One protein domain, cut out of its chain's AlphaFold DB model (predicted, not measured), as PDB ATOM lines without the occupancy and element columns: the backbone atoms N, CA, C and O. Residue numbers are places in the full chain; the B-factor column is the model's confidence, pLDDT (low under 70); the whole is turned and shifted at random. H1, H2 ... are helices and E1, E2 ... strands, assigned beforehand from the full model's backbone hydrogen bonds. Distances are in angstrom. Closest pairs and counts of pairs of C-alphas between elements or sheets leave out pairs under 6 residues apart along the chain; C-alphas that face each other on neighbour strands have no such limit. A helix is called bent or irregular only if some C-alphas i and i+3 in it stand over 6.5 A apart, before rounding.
ATOM      1  N   THR A  26      12.197 327.704  17.799       79.69
ATOM      2  CA  THR A  26      11.645 328.553  18.860       79.69
ATOM      3  C   THR A  26      11.734 327.869  20.224       79.69
ATOM      4  O   THR A  26      12.136 328.494  21.216       79.69
ATOM      5  N   ARG A  27      11.444 326.561  20.292       78.88
ATOM      6  CA  ARG A  27      11.610 325.762  21.516       78.88
ATOM      7  C   ARG A  27      13.071 325.698  21.944       78.88
ATOM      8  O   ARG A  27      13.352 325.892  23.131       78.88
ATOM      9  N   GLN A  28      14.002 325.474  21.020       86.38
ATOM     10  CA  GLN A  28      15.435 325.442  21.318       86.38
ATOM     11  C   GLN A  28      15.918 326.789  21.867       86.38
ATOM     12  O   GLN A  28      16.558 326.844  22.923       86.38
ATOM     13  N   THR A  29      15.517 327.895  21.240       85.81
ATOM     14  CA  THR A  29      15.864 329.249  21.692       85.81
ATOM     15  C   THR A  29      15.295 329.550  23.084       85.81
ATOM     16  O   THR A  29      16.009 330.031  23.975       85.81
ATOM     17  N   ALA A  30      14.029 329.200  23.329       79.69
ATOM     18  CA  ALA A  30      13.396 329.351  24.637       79.69
ATOM     19  C   ALA A  30      14.105 328.520  25.722       79.69
ATOM     20  O   ALA A  30      14.313 329.005  26.843       79.69
ATOM     21  N   GLN A  31      14.537 327.296  25.395       85.81
ATOM     22  CA  GLN A  31      15.303 326.438  26.300       85.81
ATOM     23  C   GLN A  31      16.676 327.026  26.638       85.81
ATOM     24  O   GLN A  31      17.051 327.029  27.814       85.81
ATOM     25  N   VAL A  32      17.411 327.562  25.660       90.19
ATOM     26  CA  VAL A  32      18.717 328.208  25.891       90.19
ATOM     27  C   VAL A  32      18.565 329.420  26.810       90.19
ATOM     28  O   VAL A  32      19.286 329.539  27.805       90.19
ATOM     29  N   LEU A  33      17.572 330.280  26.558       86.38
ATOM     30  CA  LEU A  33      17.273 331.426  27.424       86.38
ATOM     31  C   LEU A  33      16.879 330.985  28.839       86.38
ATOM     32  O   LEU A  33      17.301 331.598  29.824       86.38
ATOM     33  N   ARG A  34      16.098 329.902  28.968       85.56
ATOM     34  CA  ARG A  34      15.739 329.321  30.269       85.56
ATOM     35  C   ARG A  34      16.979 328.841  31.016       85.56
ATOM     36  O   ARG A  34      17.171 329.256  32.158       85.56
ATOM     37  N   ARG A  35      17.843 328.053  30.372       90.62
ATOM     38  CA  ARG A  35      19.097 327.557  30.963       90.62
ATOM     39  C   ARG A  35      20.009 328.703  31.391       90.62
ATOM     40  O   ARG A  35      20.483 328.698  32.521       90.62
ATOM     41  N   ARG A  36      20.182 329.731  30.552       90.81
ATOM     42  CA  ARG A  36      20.982 330.919  30.890       90.81
ATOM     43  C   ARG A  36      20.423 331.657  32.108       90.81
ATOM     44  O   ARG A  36      21.182 332.009  33.004       90.81
ATOM     45  N   SER A  37      19.105 331.851  32.174       90.31
ATOM     46  CA  SER A  37      18.462 332.491  33.331       90.31
ATOM     47  C   SER A  37      18.601 331.669  34.618       90.31
ATOM     48  O   SER A  37      18.840 332.231  35.683       90.31
ATOM     49  N   GLN A  38      18.519 330.338  34.518       92.88
ATOM     50  CA  GLN A  38      18.715 329.425  35.644       92.88
ATOM     51  C   GLN A  38      20.167 329.430  36.123       92.88
ATOM     52  O   GLN A  38      20.396 329.507  37.324       92.88
ATOM     53  N   LEU A  39      21.135 329.427  35.203       95.19
ATOM     54  CA  LEU A  39      22.555 329.526  35.532       95.19
ATOM     55  C   LEU A  39      22.865 330.837  36.259       95.19
ATOM     56  O   LEU A  39      23.488 330.813  37.311       95.19
ATOM     57  N   LEU A  40      22.392 331.974  35.742       95.25
ATOM     58  CA  LEU A  40      22.586 333.270  36.401       95.25
ATOM     59  C   LEU A  40      21.933 333.308  37.788       95.25
ATOM     60  O   LEU A  40      22.539 333.797  38.736       95.25
ATOM     61  N   GLY A  41      20.725 332.751  37.925       94.62
ATOM     62  CA  GLY A  41      20.055 332.644  39.220       94.62
ATOM     63  C   GLY A  41      20.802 331.745  40.208       94.62
ATOM     64  O   GLY A  41      20.895 332.078  41.386       94.62
ATOM     65  N   PHE A  42      21.375 330.641  39.728       96.12
ATOM     66  CA  PHE A  42      22.219 329.758  40.528       96.12
ATOM     67  C   PHE A  42      23.511 330.446  40.964       96.12
ATOM     68  O   PHE A  42      23.836 330.408  42.143       96.12
ATOM     69  N   LEU A  43      24.216 331.119  40.051       97.31
ATOM     70  CA  LEU A  43      25.442 331.860  40.363       97.31
ATOM     71  C   LEU A  43      25.187 332.975  41.381       97.31
ATOM     72  O   LEU A  43      25.985 333.162  42.293       97.31
ATOM     73  N   LEU A  44      24.054 333.675  41.268       97.25
ATOM     74  CA  LEU A  44      23.638 334.665  42.259       97.25
ATOM     75  C   LEU A  44      23.408 334.018  43.633       97.25
ATOM     76  O   LEU A  44      23.928 334.506  44.634       97.25
ATOM     77  N   ALA A  45      22.668 332.906  43.684       97.00
ATOM     78  CA  ALA A  45      22.430 332.176  44.928       97.00
ATOM     79  C   ALA A  45      23.728 331.632  45.543       97.00
ATOM     80  O   ALA A  45      23.913 331.719  46.756       97.00
ATOM     81  N   LEU A  46      24.642 331.131  44.710       96.69
ATOM     82  CA  LEU A  46      25.958 330.652  45.117       96.69
ATOM     83  C   LEU A  46      26.817 331.792  45.672       96.69
ATOM     84  O   LEU A  46      27.457 331.617  46.701       96.69
ATOM     85  N   GLY A  47      26.781 332.974  45.050       96.75
ATOM     86  CA  GLY A  47      27.438 334.174  45.567       96.75
ATOM     87  C   GLY A  47      26.895 334.601  46.934       96.75
ATOM     88  O   GLY A  47      27.673 334.933  47.828       96.75
ATOM     89  N   CYS A  48      25.575 334.529  47.141       96.44
ATOM     90  CA  CYS A  48      24.966 334.773  48.452       96.44
ATOM     91  C   CYS A  48      25.393 333.729  49.490       96.44
ATOM     92  O   CYS A  48      25.754 334.109  50.601       96.44
ATOM     93  N   ALA A  49      25.395 332.440  49.133       94.94
ATOM     94  CA  ALA A  49      25.851 331.366  50.014       94.94
ATOM     95  C   ALA A  49      27.335 331.535  50.381       94.94
ATOM     96  O   ALA A  49      27.692 331.442  51.550       94.94
ATOM     97  N   LEU A  50      28.192 331.877  49.416       94.19
ATOM     98  CA  LEU A  50      29.612 332.148  49.649       94.19
ATOM     99  C   LEU A  50      29.820 333.361  50.566       94.19
ATOM    100  O   LEU A  50      30.628 333.304  51.490       94.19
ATOM    101  N   THR A  51      29.072 334.444  50.344       93.75
ATOM    102  CA  THR A  51      29.126 335.643  51.199       93.75
ATOM    103  C   THR A  51      28.685 335.308  52.622       93.75
ATOM    104  O   THR A  51      29.344 335.699  53.579       93.75
ATOM    105  N   PHE A  52      27.602 334.543  52.767       92.19
ATOM    106  CA  PHE A  52      27.108 334.077  54.059       92.19
ATOM    107  C   PHE A  52      28.128 333.181  54.776       92.19
ATOM    108  O   PHE A  52      28.436 333.435  55.933       92.19
ATOM    109  N   SER A  53      28.715 332.202  54.078       89.00
ATOM    110  CA  SER A  53      29.794 331.349  54.603       89.00
ATOM    111  C   SER A  53      30.995 332.180  55.066       89.00
ATOM    112  O   SER A  53      31.465 332.017  56.188       89.00
ATOM    113  N   THR A  54      31.431 333.145  54.255       88.38
ATOM    114  CA  THR A  54      32.547 334.037  54.606       88.38
ATOM    115  C   THR A  54      32.231 334.874  55.848       88.38
ATOM    116  O   THR A  54      33.085 335.028  56.716       88.38
ATOM    117  N   LEU A  55      31.003 335.391  55.962       89.31
ATOM    118  CA  LEU A  55      30.552 336.132  57.143       89.31
ATOM    119  C   LEU A  55      30.505 335.247  58.392       89.31
ATOM    120  O   LEU A  55      30.936 335.698  59.448       89.31
ATOM    121  N   LEU A  56      30.022 334.006  58.278       84.44
ATOM    122  CA  LEU A  56      30.025 333.050  59.387       84.44
ATOM    123  C   LEU A  56      31.446 332.756  59.865       84.44
ATOM    124  O   LEU A  56      31.729 332.914  61.048       84.44
ATOM    125  N   LEU A  57      32.355 332.427  58.946       80.25
ATOM    126  CA  LEU A  57      33.759 332.177  59.274       80.25
ATOM    127  C   LEU A  57      34.418 333.406  59.908       80.25
ATOM    128  O   LEU A  57      35.165 333.289  60.874       80.25
ATOM    129  N   LEU A  58      34.117 334.607  59.412       82.75
ATOM    130  CA  LEU A  58      34.626 335.846  59.989       82.75
ATOM    131  C   LEU A  58      34.080 336.081  61.405       82.75
ATOM    132  O   LEU A  58      34.835 336.507  62.276       82.75
ATOM    133  N   LEU A  59      32.806 335.773  61.662       78.88
ATOM    134  CA  LEU A  59      32.221 335.824  63.002       78.88
ATOM    135  C   LEU A  59      32.840 334.783  63.938       78.88
ATOM    136  O   LEU A  59      33.076 335.103  65.097       78.88
ATOM    137  N   GLU A  60      33.156 333.581  63.457       74.38
ATOM    138  CA  GLU A  60      33.866 332.557  64.234       74.38
ATOM    139  C   GLU A  60      35.309 332.969  64.541       74.38
ATOM    140  O   GLU A  60      35.793 332.799  65.658       74.38
ATOM    141  N   VAL A  61      36.010 333.574  63.581       73.12
ATOM    142  CA  VAL A  61      37.375 334.077  63.774       73.12
ATOM    143  C   VAL A  61      37.392 335.264  64.735       73.12
ATOM    144  O   VAL A  61      38.182 335.282  65.676       73.12
ATOM    145  N   LEU A  62      36.510 336.248  64.557       73.06
ATOM    146  CA  LEU A  62      36.359 337.346  65.514       73.06
ATOM    147  C   LEU A  62      35.932 336.814  66.881       73.06
ATOM    148  O   LEU A  62      36.490 337.211  67.900       73.06
ATOM    149  N   GLY A  63      34.987 335.878  66.894       66.06
ATOM    150  CA  GLY A  63      34.490 335.206  68.081       66.06
ATOM    151  C   GLY A  63      35.585 334.450  68.817       66.06
ATOM    152  O   GLY A  63      35.639 334.554  70.028       66.06
ATOM    153  N   SER A  64      36.499 333.769  68.127       65.12
ATOM    154  CA  SER A  64      37.641 333.083  68.747       65.12
ATOM    155  C   SER A  64      38.716 334.058  69.224       65.12
ATOM    156  O   SER A  64      39.266 333.868  70.300       65.12
ATOM    157  N   ARG A  65      38.978 335.150  68.495       66.19
ATOM    158  CA  ARG A  65      39.942 336.187  68.911       66.19
ATOM    159  C   ARG A  65      39.465 336.987  70.121       66.19
ATOM    160  O   ARG A  65      40.255 337.259  71.016       66.19
ATOM    161  N   VAL A  66      38.183 337.342  70.161       60.34
ATOM    162  CA  VAL A  66      37.541 337.996  71.315       60.34
ATOM    163  C   VAL A  66      37.257 336.966  72.422       60.34
ATOM    164  O   VAL A  66      37.290 337.275  73.611       60.34
ATOM    165  N   GLY A  67      37.006 335.719  72.026       51.59
ATOM    166  CA  GLY A  67      36.628 334.569  72.843       51.59
ATOM    167  C   GLY A  67      37.769 333.701  73.359       51.59
ATOM    168  O   GLY A  67      37.492 332.712  74.029       51.59
ATOM    169  N   MET A  68      39.035 334.104  73.219       52.59
ATOM    170  CA  MET A  68      40.078 333.578  74.120       52.59
ATOM    171  C   MET A  68      39.724 333.839  75.601       52.59
ATOM    172  O   MET A  68      40.277 333.214  76.497       52.59
ATOM    173  N   HIS A  69      38.701 334.669  75.851       56.53
ATOM    174  CA  HIS A  69      37.950 334.710  77.096       56.53
ATOM    175  C   HIS A  69      36.426 334.571  76.885       56.53
ATOM    176  O   HIS A  69      35.668 335.466  77.257       56.53
ATOM    177  N   VAL A  70      35.938 333.478  76.272       52.75
ATOM    178  CA  VAL A  70      34.485 333.186  76.126       52.75
ATOM    179  C   VAL A  70      33.745 333.324  77.464       52.75
ATOM    180  O   VAL A  70      32.604 333.783  77.487       52.75
ATOM    181  N   ASP A  71      34.421 333.005  78.568       56.12
ATOM    182  CA  ASP A  71      33.886 333.094  79.929       56.12
ATOM    183  C   ASP A  71      33.949 334.513  80.524       56.12
ATOM    184  O   ASP A  71      33.293 334.793  81.523       56.12
ATOM    185  N   GLN A  72      34.728 335.421  79.925       60.62
ATOM    186  CA  GLN A  72      34.936 336.786  80.429       60.62
ATOM    187  C   GLN A  72      34.340 337.865  79.515       60.62
ATOM    188  O   GLN A  72      34.299 339.031  79.903       60.62
ATOM    189  N   ASN A  73      33.851 337.511  78.320       68.06
ATOM    190  CA  ASN A  73      33.193 338.452  77.417       68.06
ATOM    191  C   ASN A  73      31.690 338.143  77.261       68.06
ATOM    192  O   ASN A  73      31.257 336.993  77.175       68.06
ATOM    193  N   ALA A  74      30.873 339.201  77.227       74.12
ATOM    194  CA  ALA A  74      29.414 339.087  77.225       74.12
ATOM    195  C   ALA A  74      28.857 338.365  75.984       74.12
ATOM    196  O   ALA A  74      27.806 337.735  76.065       74.12
ATOM    197  N   VAL A  75      29.558 338.433  74.847       69.31
ATOM    198  CA  VAL A  75      29.122 337.834  73.576       69.31
ATOM    199  C   VAL A  75      29.304 336.314  73.592       69.31
ATOM    200  O   VAL A  75      28.386 335.585  73.230       69.31
ATOM    201  N   GLY A  76      30.448 335.825  74.072       67.88
ATOM    202  CA  GLY A  76      30.749 334.404  74.232       67.88
ATOM    203  C   GLY A  76      29.811 333.742  75.237       67.88
ATOM    204  O   GLY A  76      29.196 332.723  74.919       67.88
ATOM    205  N   MET A  77      29.602 334.371  76.401       71.25
ATOM    206  CA  MET A  77      28.610 333.912  77.378       71.25
ATOM    207  C   MET A  77      27.184 333.930  76.817       71.25
ATOM    208  O   MET A  77      26.412 333.007  77.074       71.25
ATOM    209  N   PHE A  78      26.823 334.953  76.035       76.00
ATOM    210  CA  PHE A  78      25.516 335.012  75.390       76.00
ATOM    211  C   PHE A  78      25.325 333.839  74.428       76.00
ATOM    212  O   PHE A  78      24.345 333.121  74.581       76.00
ATOM    213  N   ILE A  79      26.265 333.599  73.505       73.00
ATOM    214  CA  ILE A  79      26.189 332.496  72.533       73.00
ATOM    215  C   ILE A  79      26.111 331.145  73.251       73.00
ATOM    216  O   ILE A  79      25.250 330.333  72.919       73.00
ATOM    217  N   ARG A  80      26.942 330.929  74.279       72.50
ATOM    218  CA  ARG A  80      26.953 329.695  75.081       72.50
ATOM    219  C   ARG A  80      25.623 329.442  75.796       72.50
ATOM    220  O   ARG A  80      25.161 328.306  75.839       72.50
ATOM    221  N   ASN A  81      25.008 330.488  76.347       80.94
ATOM    222  CA  ASN A  81      23.752 330.382  77.098       80.94
ATOM    223  C   ASN A  81      22.503 330.465  76.201       80.94
ATOM    224  O   ASN A  81      21.414 330.088  76.628       80.94
ATOM    225  N   HIS A  82      22.648 330.944  74.962       82.62
ATOM    226  CA  HIS A  82      21.558 331.198  74.016       82.62
ATOM    227  C   HIS A  82      21.824 330.548  72.650       82.62
ATOM    228  O   HIS A  82      21.531 331.131  71.604       82.62
ATOM    229  N   THR A  83      22.316 329.306  72.648       79.44
ATOM    230  CA  THR A  83      22.587 328.528  71.428       79.44
ATOM    231  C   THR A  83      21.366 328.440  70.506       79.44
ATOM    232  O   THR A  83      21.490 328.595  69.293       79.44
ATOM    233  N   LEU A  84      20.169 328.237  71.071       84.88
ATOM    234  CA  LEU A  84      18.922 328.148  70.301       84.88
ATOM    235  C   LEU A  84      18.542 329.486  69.635       84.88
ATOM    236  O   LEU A  84      18.346 329.486  68.419       84.88
ATOM    237  N   PRO A  85      18.471 330.628  70.356       87.25
ATOM    238  CA  PRO A  85      18.299 331.939  69.728       87.25
ATOM    239  C   PRO A  85      19.349 332.261  68.661       87.25
ATOM    240  O   PRO A  85      18.997 332.793  67.608       87.25
ATOM    241  N   TYR A  86      20.616 331.909  68.899       81.62
ATOM    242  CA  TYR A  86      21.686 332.096  67.921       81.62
ATOM    243  C   TYR A  86      21.407 331.305  66.634       81.62
ATOM    244  O   TYR A  86      21.324 331.898  65.558       81.62
ATOM    245  N   LEU A  87      21.136 330.000  66.738       86.19
ATOM    246  CA  LEU A  87      20.796 329.160  65.587       86.19
ATOM    247  C   LEU A  87      19.540 329.664  64.854       86.19
ATOM    248  O   LEU A  87      19.527 329.757  63.629       86.19
ATOM    249  N   ALA A  88      18.495 330.046  65.593       91.19
ATOM    250  CA  ALA A  88      17.269 330.594  65.018       91.19
ATOM    251  C   ALA A  88      17.528 331.894  64.240       91.19
ATOM    252  O   ALA A  88      16.951 332.090  63.171       91.19
ATOM    253  N   SER A  89      18.418 332.760  64.735       90.81
ATOM    254  CA  SER A  89      18.796 333.999  64.050       90.81
ATOM    255  C   SER A  89      19.543 333.737  62.737       90.81
ATOM    256  O   SER A  89      19.258 334.388  61.730       90.81
ATOM    257  N   LEU A  90      20.418 332.724  62.704       90.62
ATOM    258  CA  LEU A  90      21.105 332.298  61.484       90.62
ATOM    259  C   LEU A  90      20.123 331.730  60.458       90.62
ATOM    260  O   LEU A  90      20.145 332.129  59.293       90.62
ATOM    261  N   LEU A  91      19.210 330.855  60.887       94.75
ATOM    262  CA  LEU A  91      18.176 330.299  60.010       94.75
ATOM    263  C   LEU A  91      17.219 331.380  59.490       94.75
ATOM    264  O   LEU A  91      16.824 331.341  58.324       94.75
ATOM    265  N   ALA A  92      16.887 332.377  60.314       96.12
ATOM    266  CA  ALA A  92      16.101 333.531  59.887       96.12
ATOM    267  C   ALA A  92      16.841 334.359  58.825       96.12
ATOM    268  O   ALA A  92      16.237 334.759  57.830       96.12
ATOM    269  N   LEU A  93      18.151 334.574  58.980       95.88
ATOM    270  CA  LEU A  93      18.962 335.271  57.982       95.88
ATOM    271  C   LEU A  93      19.009 334.502  56.652       95.88
ATOM    272  O   LEU A  93      18.787 335.089  55.593       95.88
ATOM    273  N   VAL A  94      19.217 333.185  56.699       96.88
ATOM    274  CA  VAL A  94      19.161 332.304  55.520       96.88
ATOM    275  C   VAL A  94      17.793 332.381  54.839       96.88
ATOM    276  O   VAL A  94      17.714 332.496  53.615       96.88
ATOM    277  N   PHE A  95      16.708 332.366  55.614       98.06
ATOM    278  CA  PHE A  95      15.355 332.518  55.088       98.06
ATOM    279  C   PHE A  95      15.160 333.865  54.386       98.06
ATOM    280  O   PHE A  95      14.611 333.905  53.286       98.06
ATOM    281  N   LEU A  96      15.634 334.965  54.978       97.88
ATOM    282  CA  LEU A  96      15.556 336.301  54.382       97.88
ATOM    283  C   LEU A  96      16.384 336.411  53.095       97.88
ATOM    284  O   LEU A  96      15.918 337.001  52.117       97.88
ATOM    285  N   LEU A  97      17.573 335.801  53.053       97.31
ATOM    286  CA  LEU A  97      18.377 335.697  51.832       97.31
ATOM    287  C   LEU A  97      17.637 334.902  50.756       97.31
ATOM    288  O   LEU A  97      17.502 335.374  49.625       97.31
ATOM    289  N   GLY A  98      17.081 333.744  51.121       97.50
ATOM    290  CA  GLY A  98      16.205 332.960  50.257       97.50
ATOM    291  C   GLY A  98      15.057 333.810  49.714       97.50
ATOM    292  O   GLY A  98      14.851 333.870  48.506       97.50
ATOM    293  N   PHE A  99      14.360 334.544  50.580       98.12
ATOM    294  CA  PHE A  99      13.268 335.443  50.207       98.12
ATOM    295  C   PHE A  99      13.699 336.508  49.196       98.12
ATOM    296  O   PHE A  99      13.029 336.688  48.173       98.12
ATOM    297  N   GLY A 100      14.844 337.156  49.421       97.25
ATOM    298  CA  GLY A 100      15.442 338.097  48.473       97.25
ATOM    299  C   GLY A 100      15.722 337.459  47.109       97.25
ATOM    300  O   GLY A 100      15.308 337.999  46.079       97.25
ATOM    301  N   LEU A 101      16.334 336.270  47.089       97.38
ATOM    302  CA  LEU A 101      16.604 335.502  45.865       97.38
ATOM    303  C   LEU A 101      15.309 335.128  45.124       97.38
ATOM    304  O   LEU A 101      15.215 335.282  43.904       97.38
ATOM    305  N   GLY A 102      14.275 334.711  45.856       96.56
ATOM    306  CA  GLY A 102      12.951 334.432  45.309       96.56
ATOM    307  C   GLY A 102      12.328 335.656  44.637       96.56
ATOM    308  O   GLY A 102      11.835 335.570  43.509       96.56
ATOM    309  N   ARG A 103      12.419 336.833  45.271       95.38
ATOM    310  CA  ARG A 103      11.958 338.102  44.676       95.38
ATOM    311  C   ARG A 103      12.767 338.502  43.440       95.38
ATOM    312  O   ARG A 103      12.188 339.020  42.472       95.38
ATOM    313  N   ALA A 104      14.066 338.202  43.430       94.62
ATOM    314  CA  ALA A 104      14.948 338.374  42.275       94.62
ATOM    315  C   ALA A 104      14.648 337.389  41.125       94.62
ATOM    316  O   ALA A 104      15.123 337.583  40.010       94.62
ATOM    317  N   GLY A 105      13.794 336.382  41.345       93.75
ATOM    318  CA  GLY A 105      13.373 335.418  40.325       93.75
ATOM    319  C   GLY A 105      14.208 334.138  40.287       93.75
ATOM    320  O   GLY A 105      14.040 333.338  39.366       93.75
ATOM    321  N   VAL A 106      15.074 333.912  41.279       96.19
ATOM    322  CA  VAL A 106      15.798 332.646  41.432       96.19
ATOM    323  C   VAL A 106      14.813 331.541  41.801       96.19
ATOM    324  O   VAL A 106      13.940 331.733  42.647       96.19
ATOM    325  N   VAL A 107      14.933 330.384  41.149       95.56
ATOM    326  CA  VAL A 107      14.058 329.228  41.392       95.56
ATOM    327  C   VAL A 107      14.376 328.609  42.764       95.56
ATOM    328  O   VAL A 107      15.556 328.418  43.053       95.56
ATOM    329  N   PRO A 108      13.383 328.248  43.605       97.44
ATOM    330  CA  PRO A 108      13.639 327.837  44.990       97.44
ATOM    331  C   PRO A 108      14.599 326.654  45.147       97.44
ATOM    332  O   PRO A 108      15.447 326.669  46.032       97.44
ATOM    333  N   TRP A 109      14.529 325.656  44.259       97.56
ATOM    334  CA  TRP A 109      15.438 324.505  44.311       97.56
ATOM    335  C   TRP A 109      16.892 324.876  43.973       97.56
ATOM    336  O   TRP A 109      17.804 324.251  44.499       97.56
ATOM    337  N   LEU A 110      17.124 325.908  43.148       97.06
ATOM    338  CA  LEU A 110      18.473 326.416  42.867       97.06
ATOM    339  C   LEU A 110      19.052 327.145  44.079       97.06
ATOM    340  O   LEU A 110      20.235 326.992  44.366       97.06
ATOM    341  N   ALA A 111      18.218 327.903  44.799       96.50
ATOM    342  CA  ALA A 111      18.617 328.503  46.068       96.50
ATOM    343  C   ALA A 111      18.957 327.413  47.094       96.50
ATOM    344  O   ALA A 111      20.034 327.442  47.677       96.50
ATOM    345  N   ALA A 112      18.099 326.401  47.241       97.06
ATOM    346  CA  ALA A 112      18.358 325.260  48.116       97.06
ATOM    347  C   ALA A 112      19.679 324.556  47.768       97.06
ATOM    348  O   ALA A 112      20.493 324.319  48.651       97.06
ATOM    349  N   LEU A 113      19.919 324.280  46.480       97.25
ATOM    350  CA  LEU A 113      21.141 323.631  46.006       97.25
ATOM    351  C   LEU A 113      22.392 324.462  46.319       97.25
ATOM    352  O   LEU A 113      23.388 323.909  46.772       97.25
ATOM    353  N   ALA A 114      22.346 325.780  46.112       96.06
ATOM    354  CA  ALA A 114      23.467 326.665  46.428       96.06
ATOM    355  C   ALA A 114      23.804 326.660  47.930       96.06
ATOM    356  O   ALA A 114      24.974 326.602  48.296       96.06
ATOM    357  N   PHE A 115      22.788 326.673  48.795       95.06
ATOM    358  CA  PHE A 115      22.975 326.620  50.247       95.06
ATOM    359  C   PHE A 115      23.338 325.216  50.752       95.06
ATOM    360  O   PHE A 115      24.059 325.097  51.733       95.06
ATOM    361  N   LEU A 116      22.936 324.150  50.057       95.25
ATOM    362  CA  LEU A 116      23.376 322.785  50.358       95.25
ATOM    363  C   LEU A 116      24.889 322.609  50.141       95.25
ATOM    364  O   LEU A 116      25.516 321.784  50.797       95.25
ATOM    365  N   LEU A 117      25.481 323.406  49.244       93.94
ATOM    366  CA  LEU A 117      26.926 323.435  48.998       93.94
ATOM    367  C   LEU A 117      27.709 324.242  50.043       93.94
ATOM    368  O   LEU A 117      28.939 324.247  49.981       93.94
ATOM    369  N   LEU A 118      27.042 324.889  51.009       90.12
ATOM    370  CA  LEU A 118      27.705 325.679  52.051       90.12
ATOM    371  C   LEU A 118      28.862 324.959  52.742       90.12
ATOM    372  O   LEU A 118      29.898 325.596  52.883       90.12
ATOM    373  N   PRO A 119      28.768 323.674  53.129       87.75
ATOM    374  CA  PRO A 119      29.886 323.022  53.794       87.75
ATOM    375  C   PRO A 119      31.150 322.961  52.937       87.75
ATOM    376  O   PRO A 119      32.246 323.230  53.416       87.75
ATOM    377  N   VAL A 120      30.986 322.671  51.644       89.19
ATOM    378  CA  VAL A 120      32.096 322.649  50.685       89.19
ATOM    379  C   VAL A 120      32.665 324.055  50.515       89.19
ATOM    380  O   VAL A 120      33.881 324.228  50.530       89.19
ATOM    381  N   LEU A 121      31.801 325.071  50.406       88.12
ATOM    382  CA  LEU A 121      32.230 326.469  50.326       88.12
ATOM    383  C   LEU A 121      32.988 326.902  51.585       88.12
ATOM    384  O   LEU A 121      34.036 327.525  51.460       88.12
ATOM    385  N   SER A 122      32.514 326.529  52.774       84.75
ATOM    386  CA  SER A 122      33.166 326.850  54.044       84.75
ATOM    387  C   SER A 122      34.535 326.187  54.167       84.75
ATOM    388  O   SER A 122      35.470 326.837  54.621       84.75
ATOM    389  N   VAL A 123      34.704 324.945  53.696       83.62
ATOM    390  CA  VAL A 123      36.029 324.305  53.627       83.62
ATOM    391  C   VAL A 123      36.943 325.037  52.644       83.62
ATOM    392  O   VAL A 123      38.097 325.308  52.967       83.62
ATOM    393  N   ILE A 124      36.446 325.412  51.461       85.00
ATOM    394  CA  ILE A 124      37.242 326.166  50.480       85.00
ATOM    395  C   ILE A 124      37.671 327.519  51.064       85.00
ATOM    396  O   ILE A 124      38.843 327.875  50.997       85.00
ATOM    397  N   VAL A 125      36.757 328.272  51.677       82.88
ATOM    398  CA  VAL A 125      37.087 329.574  52.274       82.88
ATOM    399  C   VAL A 125      38.024 329.401  53.472       82.88
ATOM    400  O   VAL A 125      39.020 330.110  53.561       82.88
ATOM    401  N   GLY A 126      37.764 328.435  54.356       74.94
ATOM    402  CA  GLY A 126      38.598 328.151  55.526       74.94
ATOM    403  C   GLY A 126      40.018 327.699  55.170       74.94
ATOM    404  O   GLY A 126      40.968 328.101  55.831       74.94
ATOM    405  N   THR A 127      40.188 326.930  54.090       77.38
ATOM    406  CA  THR A 127      41.522 326.528  53.598       77.38
ATOM    407  C   THR A 127      42.281 327.682  52.941       77.38
ATOM    408  O   THR A 127      43.503 327.753  53.057       77.38
ATOM    409  N   LEU A 128      41.583 328.606  52.272       79.06
ATOM    410  CA  LEU A 128      42.191 329.807  51.688       79.06
ATOM    411  C   LEU A 128      42.556 330.860  52.741       79.06
ATOM    412  O   LEU A 128      43.513 331.613  52.562       79.06
ATOM    413  N   VAL A 129      41.795 330.928  53.832       68.50
ATOM    414  CA  VAL A 129      41.975 331.901  54.910       68.50
ATOM    415  C   VAL A 129      42.616 331.184  56.097       68.50
ATOM    416  O   VAL A 129      41.945 330.805  57.051       68.50
ATOM    417  N   TYR A 130      43.939 330.985  56.037       63.62
ATOM    418  CA  TYR A 130      44.682 330.418  57.164       63.62
ATOM    419  C   TYR A 130      44.600 331.364  58.367       63.62
ATOM    420  O   TYR A 130      45.251 332.412  58.403       63.62
ATOM    421  N   VAL A 131      43.804 330.988  59.366       58.19
ATOM    422  CA  VAL A 131      43.748 331.684  60.650       58.19
ATOM    423  C   VAL A 131      44.348 330.769  61.706       58.19
ATOM    424  O   VAL A 131      43.690 329.814  62.117       58.19
ATOM    425  N   PRO A 132      45.571 331.049  62.191       57.28
ATOM    426  CA  PRO A 132      46.098 330.343  63.344       57.28
ATOM    427  C   PRO A 132      45.253 330.741  64.556       57.28
ATOM    428  O   PRO A 132      45.399 331.842  65.099       57.28
ATOM    429  N   SER A 133      44.319 329.872  64.935       52.66
ATOM    430  CA  SER A 133      43.584 329.979  66.190       52.66
ATOM    431  C   SER A 133      44.396 329.267  67.268       52.66
ATOM    432  O   SER A 133      44.696 328.082  67.156       52.66
ATOM    433  N   THR A 134      44.830 330.012  68.279       52.75
ATOM    434  CA  THR A 134      45.434 329.456  69.490       52.75
ATOM    435  C   THR A 134      44.313 329.286  70.497       52.75
ATOM    436  O   THR A 134      43.798 330.276  71.012       52.75
ATOM    437  N   VAL A 135      43.888 328.049  70.741       52.75
ATOM    438  CA  VAL A 135      42.962 327.777  71.842       52.75
ATOM    439  C   VAL A 135      43.800 327.608  73.102       52.75
ATOM    440  O   VAL A 135      44.493 326.603  73.264       52.75
ATOM    441  N   GLU A 136      43.783 328.617  73.970       50.31
ATOM    442  CA  GLU A 136      44.283 328.481  75.336       50.31
ATOM    443  C   GLU A 136      43.208 327.750  76.142       50.31
ATOM    444  O   GLU A 136      42.141 328.291  76.427       50.31
ATOM    445  N   PHE A 137      43.445 326.477  76.453       53.00
ATOM    446  CA  PHE A 137      42.596 325.758  77.395       53.00
ATOM    447  C   PHE A 137      42.907 326.264  78.802       53.00
ATOM    448  O   PHE A 137      44.072 326.261  79.209       53.00
ATOM    449  N   ASP A 138      41.875 326.684  79.537       46.44
ATOM    450  CA  ASP A 138      42.013 327.121  80.923       46.44
ATOM    451  C   ASP A 138      42.558 325.957  81.763       46.44
ATOM    452  O   ASP A 138      41.880 324.968  82.055       46.44
ATOM    453  N   SER A 139      43.854 326.022  82.053       46.38
ATOM    454  CA  SER A 139      44.603 324.922  82.637       46.38
ATOM    455  C   SER A 139      44.744 325.139  84.136       46.38
ATOM    456  O   SER A 139      45.837 325.316  84.665       46.38
ATOM    457  N   SER A 140      43.637 324.967  84.863       52.12
ATOM    458  CA  SER A 140      43.720 324.612  86.292       52.12
ATOM    459  C   SER A 140      44.497 323.297  86.530       52.12
ATOM    460  O   SER A 140      44.813 322.962  87.668       52.12
ATOM    461  N   LEU A 141      44.860 322.579  85.453       51.25
ATOM    462  CA  LEU A 141      45.627 321.330  85.433       51.25
ATOM    463  C   LEU A 141      47.020 321.417  84.768       51.25
ATOM    464  O   LEU A 141      47.675 320.389  84.627       51.25
ATOM    465  N   GLY A 142      47.516 322.610  84.417       46.59
ATOM    466  CA  GLY A 142      48.889 322.797  83.930       46.59
ATOM    467  C   GLY A 142      49.079 322.660  82.412       46.59
ATOM    468  O   GLY A 142      48.916 321.592  81.833       46.59
ATOM    469  N   VAL A 143      49.459 323.788  81.802       50.72
ATOM    470  CA  VAL A 143      50.196 323.990  80.536       50.72
ATOM    471  C   VAL A 143      49.987 322.907  79.468       50.72
ATOM    472  O   VAL A 143      50.882 322.113  79.175       50.72
ATOM    473  N   MET A 144      48.829 322.930  78.803       47.84
ATOM    474  CA  MET A 144      48.784 322.433  77.428       47.84
ATOM    475  C   MET A 144      49.393 323.497  76.505       47.84
ATOM    476  O   MET A 144      49.048 324.673  76.635       47.84
ATOM    477  N   PRO A 145      50.302 323.125  75.583       51.94
ATOM    478  CA  PRO A 145      50.775 324.055  74.569       51.94
ATOM    479  C   PRO A 145      49.591 324.521  73.705       51.94
ATOM    480  O   PRO A 145      48.658 323.741  73.493       51.94
ATOM    481  N   PRO A 146      49.614 325.766  73.198       56.41
ATOM    482  CA  PRO A 146      48.554 326.280  72.343       56.41
ATOM    483  C   PRO A 146      48.390 325.356  71.135       56.41
ATOM    484  O   PRO A 146      49.310 325.182  70.335       56.41
ATOM    485  N   VAL A 147      47.218 324.737  71.021       55.84
ATOM    486  CA  VAL A 147      46.893 323.883  69.880       55.84
ATOM    487  C   VAL A 147      46.416 324.791  68.757       55.84
ATOM    488  O   VAL A 147      45.437 325.521  68.919       55.84
ATOM    489  N   THR A 148      47.105 324.747  67.618       57.66
ATOM    490  CA  THR A 148      46.601 325.332  66.375       57.66
ATOM    491  C   THR A 148      45.559 324.397  65.796       57.66
ATOM    492  O   THR A 148      45.895 323.302  65.341       57.66
ATOM    493  N   ILE A 149      44.301 324.816  65.824       57.72
ATOM    494  CA  ILE A 149      43.224 324.050  65.213       57.72
ATOM    495  C   ILE A 149      43.045 324.535  63.775       57.72
ATOM    496  O   ILE A 149      42.817 325.723  63.537       57.72
ATOM    497  N   ASP A 150      43.157 323.612  62.820       64.00
ATOM    498  CA  ASP A 150      42.761 323.866  61.439       64.00
ATOM    499  C   ASP A 150      41.233 323.934  61.367       64.00
ATOM    500  O   ASP A 150      40.531 322.947  61.610       64.00
ATOM    501  N   LEU A 151      40.720 325.119  61.038       60.84
ATOM    502  CA  LEU A 151      39.290 325.384  60.949       60.84
ATOM    503  C   LEU A 151      38.612 324.431  59.952       60.84
ATOM    504  O   LEU A 151      37.504 323.965  60.207       60.84
ATOM    505  N   ALA A 152      39.302 324.059  58.867       63.19
ATOM    506  CA  ALA A 152      38.782 323.112  57.882       63.19
ATOM    507  C   ALA A 152      38.526 321.719  58.485       63.19
ATOM    508  O   ALA A 152      37.571 321.045  58.101       63.19
ATOM    509  N   THR A 153      39.328 321.313  59.472       64.88
ATOM    510  CA  THR A 153      39.179 320.027  60.165       64.88
ATOM    511  C   THR A 153      38.017 320.053  61.167       64.88
ATOM    512  O   THR A 153      37.304 319.061  61.301       64.88
ATOM    513  N   VAL A 154      37.768 321.189  61.832       60.75
ATOM    514  CA  VAL A 154      36.622 321.361  62.756       60.75
ATOM    515  C   VAL A 154      35.292 321.382  62.015       60.75
ATOM    516  O   VAL A 154      34.305 320.826  62.496       60.75
ATOM    517  N   LEU A 155      35.273 322.002  60.835       64.56
ATOM    518  CA  LEU A 155      34.078 322.106  59.999       64.56
ATOM    519  C   LEU A 155      33.622 320.739  59.459       64.56
ATOM    520  O   LEU A 155      32.445 320.559  59.159       64.56
ATOM    521  N   TRP A 156      34.518 319.749  59.393       63.59
ATOM    522  CA  TRP A 156      34.234 318.384  58.936       63.59
ATOM    523  C   TRP A 156      33.657 317.488  60.051       63.59
ATOM    524  O   TRP A 156      34.179 316.422  60.370       63.59
ATOM    525  N   ASN A 157      32.553 317.924  60.665       68.00
ATOM    526  CA  ASN A 157      31.860 317.182  61.723       68.00
ATOM    527  C   ASN A 157      30.621 316.430  61.185       68.00
ATOM    528  O   ASN A 157      29.992 316.839  60.212       68.00
ATOM    529  N   VAL A 158      30.214 315.347  61.854       63.31
ATOM    530  CA  VAL A 158      29.031 314.516  61.538       63.31
ATOM    531  C   VAL A 158      27.733 315.342  61.462       63.31
ATOM    532  O   VAL A 158      26.806 314.990  60.732       63.31
ATOM    533  N   TRP A 159      27.676 316.478  62.159       73.12
ATOM    534  CA  TRP A 159      26.524 317.390  62.182       73.12
ATOM    535  C   TRP A 159      26.352 318.252  60.927       73.12
ATOM    536  O   TRP A 159      25.289 318.836  60.719       73.12
ATOM    537  N   MET A 160      27.352 318.272  60.054       78.81
ATOM    538  CA  MET A 160      27.396 319.152  58.895       78.81
ATOM    539  C   MET A 160      26.327 318.835  57.842       78.81
ATOM    540  O   MET A 160      25.760 319.744  57.242       78.81
ATOM    541  N   ILE A 161      26.018 317.551  57.615       83.19
ATOM    542  CA  ILE A 161      24.988 317.156  56.638       83.19
ATOM    543  C   ILE A 161      23.585 317.582  57.117       83.19
ATOM    544  O   ILE A 161      22.901 318.268  56.353       83.19
ATOM    545  N   PRO A 162      23.138 317.248  58.348       88.75
ATOM    546  CA  PRO A 162      21.864 317.741  58.874       88.75
ATOM    547  C   PRO A 162      21.743 319.268  58.855       88.75
ATOM    548  O   PRO A 162      20.694 319.793  58.480       88.75
ATOM    549  N   GLU A 163      22.811 319.983  59.215       87.69
ATOM    550  CA  GLU A 163      22.828 321.445  59.213       87.69
ATOM    551  C   GLU A 163      22.693 322.013  57.796       87.69
ATOM    552  O   GLU A 163      21.843 322.870  57.555       87.69
ATOM    553  N   ALA A 164      23.443 321.479  56.828       90.25
ATOM    554  CA  ALA A 164      23.342 321.888  55.431       90.25
ATOM    555  C   ALA A 164      21.934 321.661  54.864       90.25
ATOM    556  O   ALA A 164      21.406 322.515  54.152       90.25
ATOM    557  N   VAL A 165      21.296 320.538  55.208       94.75
ATOM    558  CA  VAL A 165      19.911 320.243  54.810       94.75
ATOM    559  C   VAL A 165      18.936 321.234  55.445       94.75
ATOM    560  O   VAL A 165      18.041 321.741  54.760       94.75
ATOM    561  N   LEU A 166      19.107 321.554  56.730       94.81
ATOM    562  CA  LEU A 166      18.266 322.519  57.433       94.81
ATOM    563  C   LEU A 166      18.389 323.916  56.808       94.81
ATOM    564  O   LEU A 166      17.383 324.539  56.464       94.81
ATOM    565  N   VAL A 167      19.616 324.374  56.574       94.88
ATOM    566  CA  VAL A 167      19.916 325.661  55.941       94.88
ATOM    567  C   VAL A 167      19.365 325.713  54.509       94.88
ATOM    568  O   VAL A 167      18.673 326.667  54.146       94.88
ATOM    569  N   ALA A 168      19.562 324.660  53.710       96.88
ATOM    570  CA  ALA A 168      18.989 324.553  52.367       96.88
ATOM    571  C   ALA A 168      17.452 324.604  52.379       96.88
ATOM    572  O   ALA A 168      16.847 325.236  51.510       96.88
ATOM    573  N   THR A 169      16.814 323.997  53.384       98.00
ATOM    574  CA  THR A 169      15.354 324.023  53.556       98.00
ATOM    575  C   THR A 169      14.853 325.437  53.849       98.00
ATOM    576  O   THR A 169      13.901 325.894  53.219       98.00
ATOM    577  N   PHE A 170      15.509 326.176  54.746       98.06
ATOM    578  CA  PHE A 170      15.128 327.563  55.036       98.06
ATOM    579  C   PHE A 170      15.357 328.487  53.830       98.06
ATOM    580  O   PHE A 170      14.498 329.319  53.529       98.06
ATOM    581  N   ALA A 171      16.448 328.297  53.080       97.56
ATOM    582  CA  ALA A 171      16.692 329.024  51.834       97.56
ATOM    583  C   ALA A 171      15.608 328.730  50.780       97.56
ATOM    584  O   ALA A 171      15.105 329.652  50.130       97.56
ATOM    585  N   PHE A 172      15.202 327.459  50.646       98.25
ATOM    586  CA  PHE A 172      14.105 327.038  49.774       98.25
ATOM    587  C   PHE A 172      12.788 327.721  50.149       98.25
ATOM    588  O   PHE A 172      12.145 328.327  49.292       98.25
ATOM    589  N   LEU A 173      12.391 327.638  51.423       98.38
ATOM    590  CA  LEU A 173      11.134 328.201  51.918       98.38
ATOM    591  C   LEU A 173      11.095 329.720  51.740       98.38
ATOM    592  O   LEU A 173      10.092 330.257  51.266       98.38
ATOM    593  N   GLY A 174      12.208 330.397  52.038       97.81
ATOM    594  CA  GLY A 174      12.368 331.822  51.783       97.81
ATOM    595  C   GLY A 174      12.158 332.144  50.306       97.81
ATOM    596  O   GLY A 174      11.296 332.954  49.964       97.81
ATOM    597  N   ALA A 175      12.883 331.465  49.410       97.69
ATOM    598  CA  ALA A 175      12.792 331.700  47.969       97.69
ATOM    599  C   ALA A 175      11.398 331.418  47.408       97.69
ATOM    600  O   ALA A 175      10.887 332.187  46.589       97.69
ATOM    601  N   TRP A 176      10.749 330.356  47.877       97.88
ATOM    602  CA  TRP A 176       9.375 330.036  47.518       97.88
ATOM    603  C   TRP A 176       8.409 331.155  47.933       97.88
ATOM    604  O   TRP A 176       7.649 331.649  47.094       97.88
ATOM    605  N   LEU A 177       8.494 331.636  49.177       97.75
ATOM    606  CA  LEU A 177       7.655 332.733  49.665       97.75
ATOM    607  C   LEU A 177       7.937 334.052  48.923       97.75
ATOM    608  O   LEU A 177       7.016 334.789  48.558       97.75
ATOM    609  N   GLY A 178       9.206 334.340  48.628       96.69
ATOM    610  CA  GLY A 178       9.620 335.504  47.843       96.69
ATOM    611  C   GLY A 178       9.008 335.511  46.442       96.69
ATOM    612  O   GLY A 178       8.539 336.548  45.966       96.69
ATOM    613  N   GLN A 179       8.930 334.347  45.794       94.62
ATOM    614  CA  GLN A 179       8.245 334.214  44.509       94.62
ATOM    615  C   GLN A 179       6.725 334.351  44.634       94.62
ATOM    616  O   GLN A 179       6.110 335.041  43.817       94.62
ATOM    617  N   ALA A 180       6.119 333.718  45.642       93.69
ATOM    618  CA  ALA A 180       4.675 333.762  45.863       93.69
ATOM    619  C   ALA A 180       4.176 335.203  46.065       93.69
ATOM    620  O   ALA A 180       3.229 335.630  45.406       93.69
ATOM    621  N   THR A 181       4.882 335.993  46.881       94.12
ATOM    622  CA  THR A 181       4.540 337.406  47.148       94.12
ATOM    623  C   THR A 181       4.703 338.324  45.935       94.12
ATOM    624  O   THR A 181       4.051 339.362  45.838       94.12
ATOM    625  N   LYS A 182       5.572 337.972  44.981       88.12
ATOM    626  CA  LYS A 182       5.714 338.721  43.724       88.12
ATOM    627  C   LYS A 182       4.545 338.461  42.772       88.12
ATOM    628  O   LYS A 182       4.143 339.366  42.051       88.12
ATOM    629  N   ARG A 183       3.996 337.240  42.776       81.56
ATOM    630  CA  ARG A 183       2.852 336.853  41.931       81.56
ATOM    631  C   ARG A 183       1.532 337.464  42.401       81.56
ATOM    632  O   ARG A 183       0.668 337.710  41.573       81.56
ATOM    633  N   SER A 184       1.388 337.725  43.699       80.06
ATOM    634  CA  SER A 184       0.178 338.318  44.280       80.06
ATOM    635  C   SER A 184       0.093 339.842  44.148       80.06
ATOM    636  O   SER A 184      -0.927 340.421  44.511       80.06
ATOM    637  N   SER A 185       1.133 340.509  43.638       75.00
ATOM    638  CA  SER A 185       1.093 341.956  43.407       75.00
ATOM    639  C   SER A 185       0.196 342.250  42.195       75.00
ATOM    640  O   SER A 185       0.531 341.796  41.094       75.00
TER     641      SER A 185
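What this domain is: This is residues 26 to 185 of the 192 residues of an uncharacterized protein of Deinococcus aerius (UniProt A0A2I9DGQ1). One very long helix, H1, runs along most of the length, with H4 and then H5 packed across it; H3 and H7 cross each other and pack with H4 into a cluster beside H1. The first residues of H1, 26 to 36, stick out at one end, and the loop of residues 136 to 146 between the two short strands of a hairpin, E1 and E2, reaches the other. The printed part has 160 residues, with seven named helices and two named strands that follow along the chain as H1 H2 H3 H4 H5 E1 E2 H6 H7; the class is mostly helix, and the two strands form one antiparallel sheet, E1 - E2. It is loose, with a radius of gyration of the C-alphas of 19.4 A, and its outline is a rod of 75 by 30 by 23 A.

How they stand to each other: H1, residues 26 to 69, is the hub, touching four helices. With residues 63 to 69 alone it only just touches H2, residues 74 to 81, with 3 pairs of C-alphas within 8 A; the closest are Gly 67 and Gly 76, 6.0 A. H3, residues 83 to 104, only just touches H1, again with 3 pairs, closest at C-alphas 45 and 101, 6.8 A, at a shallow tilt of 26 degrees, opposite ways. H4, residues 108 to 116, forms a helical hairpin with H3 and touches H1, closest at C-alphas 46 and 114, 4.9 A. H5, residues 118 to 128, touches H1 at C-alphas 53 and 122, 5.7 A, at a steep tilt of 59 degrees. E1, residues 133 to 135, and E2, residues 147 to 149, form an antiparallel hairpin; N 135 and O 147 are within hydrogen-bond range at 3.5 A. H6, residues 151 to 155, touches H5, closest at C-alphas 123 and 152, 5.2 A. H7, residues 160 to 183, touches H3 at C-alphas 102 and 175, 3.8 A, and H4 at C-alphas 112 and 168, 4.4 A; H1 and H7 are apart. Every O i to N i+4 pair is within hydrogen-bond range in H2 to H7; in H1, 39 of 40 are.

Where its parts are: H1 begins at C-alpha 26 (11.645, 328.553, 18.860) and spans 64.2 A; it is only just irregular, with C-alphas 66 and 69 6.7 A apart. H3 spans 31.7 A. H7 spans 34.7 A and ends at C-alpha 183 (2.852, 336.853, 41.931).

The domain as a whole: The C-alphas of Thr 26 and Gly 142 are the two farthest apart, 75.2 A. The printed part has no cut. The one long link is E1 to E2. The mean pLDDT of the printed part is 81.2; residues 63 to 73, 75 to 76 and 129 to 158 are under 70.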